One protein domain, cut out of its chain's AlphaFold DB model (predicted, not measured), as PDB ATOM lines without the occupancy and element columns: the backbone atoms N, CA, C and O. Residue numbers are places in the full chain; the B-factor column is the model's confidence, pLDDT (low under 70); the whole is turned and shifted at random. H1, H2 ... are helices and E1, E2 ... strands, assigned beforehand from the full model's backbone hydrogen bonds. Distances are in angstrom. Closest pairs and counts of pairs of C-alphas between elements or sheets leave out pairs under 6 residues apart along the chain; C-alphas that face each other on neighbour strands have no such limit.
ATOM      1  N   HIS A   5      30.388 -31.200 -29.000       59.81
ATOM      2  CA  HIS A   5      29.408 -30.373 -29.697       59.81
ATOM      3  C   HIS A   5      28.458 -29.801 -28.656       59.81
ATOM      4  O   HIS A   5      27.820 -30.565 -27.927       59.81
ATOM      5  N   ILE A   6      28.350 -28.476 -28.579       60.88
ATOM      6  CA  ILE A   6      27.420 -27.877 -27.632       60.88
ATOM      7  C   ILE A   6      26.008 -28.029 -28.187       60.88
ATOM      8  O   ILE A   6      25.630 -27.376 -29.156       60.88
ATOM      9  N   ARG A   7      25.255 -28.958 -27.597       61.41
ATOM     10  CA  ARG A   7      23.847 -29.223 -27.928       61.41
ATOM     11  C   ARG A   7      22.874 -28.578 -26.938       61.41
ATOM     12  O   ARG A   7      21.700 -28.456 -27.254       61.41
ATOM     13  N   ASN A   8      23.356 -28.170 -25.761       69.38
ATOM     14  CA  ASN A   8      22.566 -27.482 -24.742       69.38
ATOM     15  C   ASN A   8      22.874 -25.978 -24.765       69.38
ATOM     16  O   ASN A   8      24.040 -25.597 -24.657       69.38
ATOM     17  N   ARG A   9      21.845 -25.130 -24.882       70.62
ATOM     18  CA  ARG A   9      21.996 -23.665 -24.918       70.62
ATOM     19  C   ARG A   9      22.691 -23.093 -23.700       70.62
ATOM     20  O   ARG A   9      23.426 -22.127 -23.840       70.62
ATOM     21  N   SER A  10      22.494 -23.690 -22.526       74.12
ATOM     22  CA  SER A  10      23.143 -23.217 -21.300       74.12
ATOM     23  C   SER A  10      24.669 -23.311 -21.352       74.12
ATOM     24  O   SER A  10      25.348 -22.674 -20.556       74.12
ATOM     25  N   ALA A  11      25.213 -24.090 -22.289       79.69
ATOM     26  CA  ALA A  11      26.643 -24.216 -22.510       79.69
ATOM     27  C   ALA A  11      27.156 -23.324 -23.655       79.69
ATOM     28  O   ALA A  11      28.355 -23.331 -23.931       79.69
ATOM     29  N   TYR A  12      26.293 -22.562 -24.341       86.88
ATOM     30  CA  TYR A  12      26.767 -21.591 -25.328       86.88
ATOM     31  C   TYR A  12      27.541 -20.493 -24.596       86.88
ATOM     32  O   TYR A  12      27.063 -19.991 -23.577       86.88
ATOM     33  N   PRO A  13      28.725 -20.097 -25.095       86.50
ATOM     34  CA  PRO A  13      29.335 -18.875 -24.610       86.50
ATOM     35  C   PRO A  13      28.395 -17.705 -24.909       86.50
ATOM     36  O   PRO A  13      27.621 -17.741 -25.870       86.50
ATOM     37  N   MET A  14      28.491 -16.648 -24.108       88.81
ATOM     38  CA  MET A  14      27.817 -15.402 -24.443       88.81
ATOM     39  C   MET A  14      28.316 -14.909 -25.805       88.81
ATOM     40  O   MET A  14      29.522 -14.780 -26.020       88.81
ATOM     41  N   LEU A  15      27.383 -14.640 -26.716       90.69
ATOM     42  CA  LEU A  15      27.682 -14.062 -28.019       90.69
ATOM     43  C   LEU A  15      27.454 -12.555 -27.963       90.69
ATOM     44  O   LEU A  15      26.416 -12.091 -27.490       90.69
ATOM     45  N   VAL A  16      28.429 -11.800 -28.459       93.50
ATOM     46  CA  VAL A  16      28.341 -10.347 -28.605       93.50
ATOM     47  C   VAL A  16      28.774  -9.935 -30.006       93.50
ATOM     48  O   VAL A  16      29.553 -10.634 -30.657       93.50
ATOM     49  N   THR A  17      28.279  -8.791 -30.455       93.62
ATOM     50  CA  THR A  17      28.695  -8.115 -31.684       93.62
ATOM     51  C   THR A  17      29.054  -6.666 -31.377       93.62
ATOM     52  O   THR A  17      28.636  -6.131 -30.353       93.62
ATOM     53  N   PHE A  18      29.813  -6.035 -32.266       93.75
ATOM     54  CA  PHE A  18      30.119  -4.608 -32.225       93.75
ATOM     55  C   PHE A  18      29.522  -3.963 -33.470       93.75
ATOM     56  O   PHE A  18      29.827  -4.395 -34.583       93.75
ATOM     57  N   GLY A  19      28.672  -2.952 -33.288       93.69
ATOM     58  CA  GLY A  19      28.136  -2.172 -34.408       93.69
ATOM     59  C   GLY A  19      29.213  -1.338 -35.111       93.69
ATOM     60  O   GLY A  19      29.155  -1.150 -36.323       93.69
ATOM     61  N   ASP A  20      30.224  -0.899 -34.359       94.19
ATOM     62  CA  ASP A  20      31.397  -0.176 -34.843       94.19
ATOM     63  C   ASP A  20      32.655  -0.728 -34.154       94.19
ATOM     64  O   ASP A  20      32.826  -0.632 -32.940       94.19
ATOM     65  N   LEU A  21      33.568  -1.306 -34.938       93.56
ATOM     66  CA  LEU A  21      34.810  -1.896 -34.422       93.56
ATOM     67  C   LEU A  21      35.756  -0.863 -33.792       93.56
ATOM     68  O   LEU A  21      36.636  -1.244 -33.017       93.56
ATOM     69  N   SER A  22      35.594   0.421 -34.112       92.75
ATOM     70  CA  SER A  22      36.362   1.520 -33.530       92.75
ATOM     71  C   SER A  22      35.762   2.060 -32.227       92.75
ATOM     72  O   SER A  22      36.486   2.697 -31.459       92.75
ATOM     73  N   ASP A  23      34.498   1.738 -31.931       92.56
ATOM     74  CA  ASP A  23      33.794   2.152 -30.719       92.56
ATOM     75  C   ASP A  23      33.497   0.948 -29.799       92.56
ATOM     76  O   ASP A  23      32.566   0.175 -30.060       92.56
ATOM     77  N   PRO A  24      34.221   0.785 -28.672       92.38
ATOM     78  CA  PRO A  24      33.965  -0.300 -27.722       92.38
ATOM     79  C   PRO A  24      32.561  -0.259 -27.110       92.38
ATOM     80  O   PRO A  24      32.072  -1.288 -26.644       92.38
ATOM     81  N   THR A  25      31.909   0.906 -27.083       92.25
ATOM     82  CA  THR A  25      30.576   1.065 -26.492       92.25
ATOM     83  C   THR A  25      29.459   0.554 -27.400       92.25
ATOM     84  O   THR A  25      28.350   0.333 -26.919       92.25
ATOM     85  N   SER A  26      29.766   0.266 -28.671       93.38
ATOM     86  CA  SER A  26      28.843  -0.320 -29.652       93.38
ATOM     87  C   SER A  26      28.567  -1.816 -29.439       93.38
ATOM     88  O   SER A  26      27.946  -2.468 -30.285       93.38
ATOM     89  N   VAL A  27      29.065  -2.381 -28.335       93.56
ATOM     90  CA  VAL A  27      28.898  -3.789 -28.000       93.56
ATOM     91  C   VAL A  27      27.441  -4.116 -27.676       93.56
ATOM     92  O   VAL A  27      26.798  -3.452 -26.867       93.56
ATOM     93  N   ALA A  28      26.925  -5.182 -28.279       92.56
ATOM     94  CA  ALA A  28      25.572  -5.671 -28.059       92.56
ATOM     95  C   ALA A  28      25.567  -7.192 -27.917       92.56
ATOM     96  O   ALA A  28      26.314  -7.897 -28.600       92.56
ATOM     97  N   GLN A  29      24.716  -7.708 -27.030       92.44
ATOM     98  CA  GLN A  29      24.480  -9.145 -26.935       92.44
ATOM     99  C   GLN A  29      23.702  -9.618 -28.163       92.44
ATOM    100  O   GLN A  29      22.771  -8.950 -28.608       92.44
ATOM    101  N   VAL A  30      24.069 -10.786 -28.677       93.19
ATOM    102  CA  VAL A  30      23.382 -11.439 -29.790       93.19
ATOM    103  C   VAL A  30      22.620 -12.645 -29.262       93.19
ATOM    104  O   VAL A  30      23.175 -13.451 -28.510       93.19
ATOM    105  N   ASP A  31      21.364 -12.787 -29.685       90.38
ATOM    106  CA  ASP A  31      20.583 -13.986 -29.409       90.38
ATOM    107  C   ASP A  31      21.003 -15.119 -30.365       90.38
ATOM    108  O   ASP A  31      20.821 -14.986 -31.577       90.38
ATOM    109  N   PRO A  32      21.564 -16.242 -29.875       90.00
ATOM    110  CA  PRO A  32      21.888 -17.380 -30.731       90.00
ATOM    111  C   PRO A  32      20.668 -17.994 -31.441       90.00
ATOM    112  O   PRO A  32      20.871 -18.723 -32.414       90.00
ATOM    113  N   ASP A  33      19.442 -17.733 -30.975       88.69
ATOM    114  CA  ASP A  33      18.197 -18.134 -31.643       88.69
ATOM    115  C   ASP A  33      17.734 -17.222 -32.753       88.69
ATOM    116  O   ASP A  33      17.063 -17.674 -33.682       88.69
ATOM    117  N   ASP A  34      18.105 -15.957 -32.661       91.75
ATOM    118  CA  ASP A  34      17.632 -14.927 -33.561       91.75
ATOM    119  C   ASP A  34      18.804 -14.083 -34.051       91.75
ATOM    120  O   ASP A  34      18.881 -12.863 -33.899       91.75
ATOM    121  N   LEU A  35      19.755 -14.769 -34.692       93.44
ATOM    122  CA  LEU A  35      20.824 -14.089 -35.415       93.44
ATOM    123  C   LEU A  35      20.261 -13.180 -36.513       93.44
ATOM    124  O   LEU A  35      20.906 -12.197 -36.870       93.44
ATOM    125  N   ALA A  36      19.078 -13.485 -37.049       94.38
ATOM    126  CA  ALA A  36      18.450 -12.687 -38.088       94.38
ATOM    127  C   ALA A  36      18.059 -11.286 -37.591       94.38
ATOM    128  O   ALA A  36      18.224 -10.328 -38.346       94.38
ATOM    129  N   ALA A  37      17.643 -11.136 -36.329       92.75
ATOM    130  CA  ALA A  37      17.399  -9.827 -35.722       92.75
ATOM    131  C   ALA A  37      18.653  -8.938 -35.664       92.75
ATOM    132  O   ALA A  37      18.539  -7.717 -35.735       92.75
ATOM    133  N   SER A  38      19.847  -9.533 -35.556       92.75
ATOM    134  CA  SER A  38      21.114  -8.785 -35.476       92.75
ATOM    135  C   SER A  38      21.829  -8.633 -36.822       92.75
ATOM    136  O   SER A  38      22.505  -7.635 -37.054       92.75
ATOM    137  N   PHE A  39      21.709  -9.623 -37.708       94.44
ATOM    138  CA  PHE A  39      22.537  -9.751 -38.914       94.44
ATOM    139  C   PHE A  39      21.733  -9.841 -40.219       94.44
ATOM    140  O   PHE A  39      22.315  -9.985 -41.292       94.44
ATOM    141  N   GLY A  40      20.404  -9.749 -40.149       95.00
ATOM    142  CA  GLY A  40      19.512  -9.788 -41.303       95.00
ATOM    143  C   GLY A  40      18.984 -11.184 -41.643       95.00
ATOM    144  O   GLY A  40      19.526 -12.222 -41.242       95.00
ATOM    145  N   THR A  41      17.887 -11.195 -42.402       96.12
ATOM    146  CA  THR A  41      17.131 -12.395 -42.777       96.12
ATOM    147  C   THR A  41      18.012 -13.464 -43.426       96.12
ATOM    148  O   THR A  41      18.817 -13.180 -44.308       96.12
ATOM    149  N   GLY A  42      17.825 -14.719 -43.009       93.50
ATOM    150  CA  GLY A  42      18.577 -15.871 -43.517       93.50
ATOM    151  C   GLY A  42      19.854 -16.189 -42.732       93.50
ATOM    152  O   GLY A  42      20.446 -17.249 -42.946       93.50
ATOM    153  N   THR A  43      20.258 -15.336 -41.785       94.88
ATOM    154  CA  THR A  43      21.403 -15.618 -40.912       94.88
ATOM    155  C   THR A  43      21.019 -16.610 -39.820       94.88
ATOM    156  O   THR A  43      20.107 -16.366 -39.036       94.88
ATOM    157  N   THR A  44      21.740 -17.730 -39.745       91.44
ATOM    158  CA  THR A  44      21.544 -18.761 -38.715       91.44
ATOM    159  C   THR A  44      22.878 -19.277 -38.188       91.44
ATOM    160  O   THR A  44      23.887 -19.321 -38.900       91.44
ATOM    161  N   LEU A  45      22.895 -19.680 -36.917       90.38
ATOM    162  CA  LEU A  45      24.080 -20.248 -36.289       90.38
ATOM    163  C   LEU A  45      24.229 -21.713 -36.707       90.38
ATOM    164  O   LEU A  45      23.468 -22.573 -36.277       90.38
ATOM    165  N   LYS A  46      25.240 -22.026 -37.524       88.88
ATOM    166  CA  LYS A  46      25.442 -23.407 -38.000       88.88
ATOM    167  C   LYS A  46      26.008 -24.343 -36.930       88.88
ATOM    168  O   LYS A  46      25.592 -25.494 -36.842       88.88
ATOM    169  N   ARG A  47      27.019 -23.897 -36.177       87.44
ATOM    170  CA  ARG A  47      27.708 -24.707 -35.157       87.44
ATOM    171  C   ARG A  47      28.606 -23.841 -34.278       87.44
ATOM    172  O   ARG A  47      29.408 -23.075 -34.801       87.44
ATOM    173  N   ILE A  48      28.576 -24.088 -32.970       86.00
ATOM    174  CA  ILE A  48      29.632 -23.685 -32.030       86.00
ATOM    175  C   ILE A  48      30.448 -24.924 -31.666       86.00
ATOM    176  O   ILE A  48      29.920 -26.030 -31.525       86.00
ATOM    177  N   THR A  49      31.766 -24.787 -31.558       85.81
ATOM    178  CA  THR A  49      32.640 -25.877 -31.118       85.81
ATOM    179  C   THR A  49      33.633 -25.355 -30.114       85.81
ATOM    180  O   THR A  49      34.393 -24.441 -30.408       85.81
ATOM    181  N   VAL A  50      33.609 -25.972 -28.939       83.62
ATOM    182  CA  VAL A  50      34.553 -25.707 -27.863       83.62
ATOM    183  C   VAL A  50      35.483 -26.906 -27.782       83.62
ATOM    184  O   VAL A  50      35.042 -28.058 -27.753       83.62
ATOM    185  N   GLN A  51      36.782 -26.634 -27.814       83.31
ATOM    186  CA  GLN A  51      37.827 -27.644 -27.766       83.31
ATOM    187  C   GLN A  51      38.857 -27.223 -26.718       83.31
ATOM    188  O   GLN A  51      39.319 -26.087 -26.733       83.31
ATOM    189  N   MET A  52      39.236 -28.153 -25.843       86.94
ATOM    190  CA  MET A  52      40.462 -28.019 -25.058       86.94
ATOM    191  C   MET A  52      41.644 -28.282 -25.986       86.94
ATOM    192  O   MET A  52      41.689 -29.326 -26.643       86.94
ATOM    193  N   THR A  53      42.550 -27.318 -26.089       86.44
ATOM    194  CA  THR A  53      43.716 -27.395 -26.966       86.44
ATOM    195  C   THR A  53      44.949 -26.865 -26.252       86.44
ATOM    196  O   THR A  53      44.834 -25.928 -25.461       86.44
ATOM    197  N   ASP A  54      46.096 -27.461 -26.570       90.06
ATOM    198  CA  ASP A  54      47.426 -26.990 -26.170       90.06
ATOM    199  C   ASP A  54      48.041 -26.075 -27.246       90.06
ATOM    200  O   ASP A  54      49.170 -25.611 -27.105       90.06
ATOM    201  N   ASP A  55      47.303 -25.819 -28.338       88.19
ATOM    202  CA  ASP A  55      47.701 -24.848 -29.356       88.19
ATOM    203  C   ASP A  55      47.902 -23.463 -28.711       88.19
ATOM    204  O   ASP A  55      47.151 -23.082 -27.802       88.19
ATOM    205  N   PRO A  56      48.880 -22.673 -29.189       85.06
ATOM    206  CA  PRO A  56      49.122 -21.342 -28.653       85.06
ATOM    207  C   PRO A  56      47.893 -20.443 -28.820       85.06
ATOM    208  O   PRO A  56      47.099 -20.590 -29.754       85.06
ATOM    209  N   VAL A  57      47.763 -19.463 -27.923       82.69
ATOM    210  CA  VAL A  57      46.723 -18.433 -28.030       82.69
ATOM    211  C   VAL A  57      46.852 -17.729 -29.381       82.69
ATOM    212  O   VAL A  57      47.927 -17.265 -29.759       82.69
ATOM    213  N   THR A  58      45.742 -17.634 -30.109       80.88
ATOM    214  CA  THR A  58      45.689 -16.892 -31.370       80.88
ATOM    215  C   THR A  58      45.772 -15.392 -31.106       80.88
ATOM    216  O   THR A  58      44.979 -14.863 -30.329       80.88
ATOM    217  N   SER A  59      46.682 -14.705 -31.790       82.25
ATOM    218  CA  SER A  59      46.826 -13.245 -31.762       82.25
ATOM    219  C   SER A  59      46.082 -12.562 -32.916       82.25
ATOM    220  O   SER A  59      45.788 -13.197 -33.930       82.25
ATOM    221  N   GLY A  60      45.853 -11.248 -32.819       86.44
ATOM    222  CA  GLY A  60      45.387 -10.413 -33.937       86.44
ATOM    223  C   GLY A  60      44.005  -9.798 -33.729       86.44
ATOM    224  O   GLY A  60      43.592  -8.940 -34.510       86.44
ATOM    225  N   ILE A  61      43.304 -10.171 -32.656       88.25
ATOM    226  CA  ILE A  61      42.062  -9.502 -32.262       88.25
ATOM    227  C   ILE A  61      42.319  -8.038 -31.884       88.25
ATOM    228  O   ILE A  61      41.500  -7.174 -32.175       88.25
ATOM    229  N   GLU A  62      43.501  -7.743 -31.345       87.38
ATOM    230  CA  GLU A  62      43.983  -6.406 -30.994       87.38
ATOM    231  C   GLU A  62      44.125  -5.502 -32.221       87.38
ATOM    232  O   GLU A  62      43.884  -4.305 -32.135       87.38
ATOM    233  N   GLN A  63      44.463  -6.071 -33.382       89.12
ATOM    234  CA  GLN A  63      44.564  -5.318 -34.637       89.12
ATOM    235  C   GLN A  63      43.180  -4.967 -35.191       89.12
ATOM    236  O   GLN A  63      43.003  -3.913 -35.794       89.12
ATOM    237  N   ARG A  64      42.192  -5.848 -34.984       90.69
ATOM    238  CA  ARG A  64      40.802  -5.620 -35.408       90.69
ATOM    239  C   ARG A  64      40.070  -4.666 -34.471       90.69
ATOM    240  O   ARG A  64      39.290  -3.843 -34.930       90.69
ATOM    241  N   LEU A  65      40.332  -4.777 -33.173       92.44
ATOM    242  CA  LEU A  65      39.769  -3.944 -32.118       92.44
ATOM    243  C   LEU A  65      40.889  -3.077 -31.527       92.44
ATOM    244  O   LEU A  65      41.352  -3.308 -30.411       92.44
ATOM    245  N   GLY A  66      41.342  -2.075 -32.290       91.25
ATOM    246  CA  GLY A  66      42.531  -1.262 -31.975       91.25
ATOM    247  C   GLY A  66      42.469  -0.474 -30.659       91.25
ATOM    248  O   GLY A  66      43.482   0.037 -30.176       91.25
ATOM    249  N   TRP A  67      41.287  -0.369 -30.054       90.69
ATOM    250  CA  TRP A  67      41.087   0.212 -28.729       90.69
ATOM    251  C   TRP A  67      41.421  -0.756 -27.595       90.69
ATOM    252  O   TRP A  67      41.668  -0.284 -26.483       90.69
ATOM    253  N   LEU A  68      41.469  -2.073 -27.838       89.44
ATOM    254  CA  LEU A  68      41.632  -3.073 -26.782       89.44
ATOM    255  C   LEU A  68      42.831  -2.720 -25.887       89.44
ATOM    256  O   LEU A  68      42.697  -2.745 -24.660       89.44
ATOM    257  N   ASP A  69      43.989  -2.347 -26.460       85.38
ATOM    258  CA  ASP A  69      45.246  -2.139 -25.705       85.38
ATOM    259  C   ASP A  69      45.216  -0.918 -24.799       85.38
ATOM    260  O   ASP A  69      45.932  -0.857 -23.793       85.38
ATOM    261  N   ARG A  70      44.344   0.037 -25.109       85.56
ATOM    262  CA  ARG A  70      44.223   1.307 -24.392       85.56
ATOM    263  C   ARG A  70      43.002   1.334 -23.478       85.56
ATOM    264  O   ARG A  70      43.008   2.057 -22.488       85.56
ATOM    265  N   HIS A  71      41.993   0.508 -23.753       85.81
ATOM    266  CA  HIS A  71      40.764   0.450 -22.969       85.81
ATOM    267  C   HIS A  71      40.984  -0.260 -21.631       85.81
ATOM    268  O   HIS A  71      41.626  -1.316 -21.553       85.81
ATOM    269  N   ARG A  72      40.471   0.329 -20.552       82.19
ATOM    270  CA  ARG A  72      40.577  -0.184 -19.179       82.19
ATOM    271  C   ARG A  72      39.188  -0.211 -18.551       82.19
ATOM    272  O   ARG A  72      38.421   0.729 -18.728       82.19
ATOM    273  N   GLY A  73      38.899  -1.265 -17.793       80.38
ATOM    274  CA  GLY A  73      37.584  -1.459 -17.182       80.38
ATOM    275  C   GLY A  73      36.520  -1.923 -18.182       80.38
ATOM    276  O   GLY A  73      36.842  -2.515 -19.217       80.38
ATOM    277  N   SER A  74      35.253  -1.687 -17.836       82.19
ATOM    278  CA  SER A  74      34.096  -2.074 -18.648       82.19
ATOM    279  C   SER A  74      34.072  -1.339 -19.988       82.19
ATOM    280  O   SER A  74      34.503  -0.188 -20.089       82.19
ATOM    281  N   LEU A  75      33.558  -1.995 -21.031       88.44
ATOM    282  CA  LEU A  75      33.409  -1.373 -22.353       88.44
ATOM    283  C   LEU A  75      32.449  -0.182 -22.311       88.44
ATOM    284  O   LEU A  75      32.733   0.870 -22.876       88.44
ATOM    285  N   VAL A  76      31.360  -0.328 -21.560       86.94
ATOM    286  CA  VAL A  76      30.364   0.720 -21.331       86.94
ATOM    287  C   VAL A  76      30.620   1.388 -19.983       86.94
ATOM    288  O   VAL A  76      30.904   0.719 -18.985       86.94
ATOM    289  N   LYS A  77      30.508   2.721 -19.932       82.94
ATOM    290  CA  LYS A  77      30.641   3.475 -18.680       82.94
ATOM    291  C   LYS A  77      29.520   3.088 -17.716       82.94
ATOM    292  O   LYS A  77      28.339   3.240 -18.019       82.94
ATOM    293  N   ARG A  78      29.912   2.630 -16.532       81.38
ATOM    294  CA  ARG A  78      29.004   2.362 -15.418       81.38
ATOM    295  C   ARG A  78      28.443   3.681 -14.870       81.38
ATOM    296  O   ARG A  78      29.206   4.627 -14.666       81.38
ATOM    297  N   LYS A  79      27.135   3.743 -14.600       82.56
ATOM    298  CA  LYS A  79      26.550   4.858 -13.835       82.56
ATOM    299  C   LYS A  79      26.931   4.727 -12.350       82.56
ATOM    300  O   LYS A  79      26.962   3.599 -11.859       82.56
ATOM    301  N   PRO A  80      27.230   5.823 -11.630       78.75
ATOM    302  CA  PRO A  80      27.717   5.751 -10.246       78.75
ATOM    303  C   PRO A  80      26.811   4.968  -9.281       78.75
ATOM    304  O   PRO A  80      27.309   4.316  -8.369       78.75
ATOM    305  N   ASP A  81      25.499   5.019  -9.504       85.94
ATOM    306  CA  ASP A  81      24.432   4.417  -8.698       85.94
ATOM    307  C   ASP A  81      24.062   2.982  -9.106       85.94
ATOM    308  O   ASP A  81      23.401   2.281  -8.349       85.94
ATOM    309  N   GLN A  82      24.511   2.518 -10.272       82.69
ATOM    310  CA  GLN A  82      24.186   1.192 -10.793       82.69
ATOM    311  C   GLN A  82      25.226   0.173 -10.334       82.69
ATOM    312  O   GLN A  82      26.418   0.444 -10.446       82.69
ATOM    313  N   THR A  83      24.854  -1.014  -9.861       82.62
ATOM    314  CA  THR A  83      25.817  -2.094  -9.572       82.62
ATOM    315  C   THR A  83      26.202  -2.872 -10.835       82.62
ATOM    316  O   THR A  83      25.475  -2.891 -11.824       82.62
ATOM    317  N   LEU A  84      27.351  -3.565 -10.822       76.00
ATOM    318  CA  LEU A  84      27.755  -4.406 -11.960       76.00
ATOM    319  C   LEU A  84      26.722  -5.514 -12.252       76.00
ATOM    320  O   LEU A  84      26.565  -5.915 -13.400       76.00
ATOM    321  N   GLY A  85      26.019  -6.006 -11.226       82.38
ATOM    322  CA  GLY A  85      24.985  -7.037 -11.357       82.38
ATOM    323  C   GLY A  85      23.742  -6.576 -12.120       82.38
ATOM    324  O   GLY A  85      23.112  -7.388 -12.789       82.38
ATOM    325  N   GLU A  86      23.436  -5.281 -12.056       85.50
ATOM    326  CA  GLU A  86      22.285  -4.646 -12.714       85.50
ATOM    327  C   GLU A  86      22.562  -4.261 -14.171       85.50
ATOM    328  O   GLU A  86      21.656  -3.852 -14.896       85.50
ATOM    329  N   MET A  87      23.820  -4.336 -14.608       82.56
ATOM    330  CA  MET A  87      24.183  -4.048 -15.989       82.56
ATOM    331  C   MET A  87      23.807  -5.235 -16.892       82.56
ATOM    332  O   MET A  87      24.021  -6.389 -16.501       82.56
ATOM    333  N   PRO A  88      23.322  -4.989 -18.127       86.31
ATOM    334  CA  PRO A  88      23.196  -6.033 -19.142       86.31
ATOM    335  C   PRO A  88      24.502  -6.818 -19.297       86.31
ATOM    336  O   PRO A  88      25.584  -6.239 -19.187       86.31
ATOM    337  N   ALA A  89      24.428  -8.122 -19.575       84.62
ATOM    338  CA  ALA A  89      25.609  -8.993 -19.595       84.62
ATOM    339  C   ALA A  89      26.708  -8.493 -20.558       84.62
ATOM    340  O   ALA A  89      27.878  -8.443 -20.180       84.62
ATOM    341  N   ALA A  90      26.329  -7.996 -21.741       84.50
ATOM    342  CA  ALA A  90      27.254  -7.385 -22.702       84.50
ATOM    343  C   ALA A  90      27.903  -6.069 -22.228       84.50
ATOM    344  O   ALA A  90      28.892  -5.634 -22.801       84.50
ATOM    345  N   HIS A  91      27.392  -5.422 -21.181       86.38
ATOM    346  CA  HIS A  91      28.020  -4.232 -20.597       86.38
ATOM    347  C   HIS A  91      28.959  -4.583 -19.437       86.38
ATOM    348  O   HIS A  91      29.739  -3.738 -18.996       86.38
ATOM    349  N   ARG A  92      28.887  -5.820 -18.933       86.25
ATOM    350  CA  ARG A  92      29.750  -6.322 -17.855       86.25
ATOM    351  C   ARG A  92      31.107  -6.798 -18.367       86.25
ATOM    352  O   ARG A  92      32.008  -6.971 -17.554       86.25
TER     353      ARG A  92
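What this domain is: This is residues 5 to 92 of the 104 residues of an uncharacterized protein of Pontixanthobacter rizhaonensis (UniProt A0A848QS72). This is a loose model with little regular structure: wide loops run round a tiny hairpin, E1 and E2, near the middle. H3 packs on E2, while residues 52 to 63 stick out, of which 61 to 63 belong to H2. The printed part has 88 residues, 19 in named elements, in the order E1, E2, H1, H2, H3; the class is mixed, the sheet antiparallel. The radius of gyration of the C-alphas is 15.4 A, the spans 40 by 32 by 25 A.

Where its parts are: Find C-alpha 16 at (28.341, -10.347, -28.605), where E1, residues 16 to 18, begins. E2 is residues 27 to 29, H1 35 to 39, 5.8 A long, H2 61 to 64, and H3 89 to 92, ending at C-alpha 92, (29.750, -6.322, -17.855).

How they stand to each other: In the hairpin E1 and E2, antiparallel at 149 degrees, find N 17 and O 28 within hydrogen-bond range, 2.8 A. The closest C-alphas of E2 and H3 are Gln 29 and Ala 90, 5.4 A. H1 and H2 are apart. H1 has every O i to N i+4 pair within range; H2 and H3 are too short for one.

The domain as a whole: The farthest C-alphas, Asp 55 and Asp 81, are 42.7 A apart. The printed part has no cut; the links H1 to H2 and H2 to H3 are long. Residues 5 to 8 have pLDDT under 70.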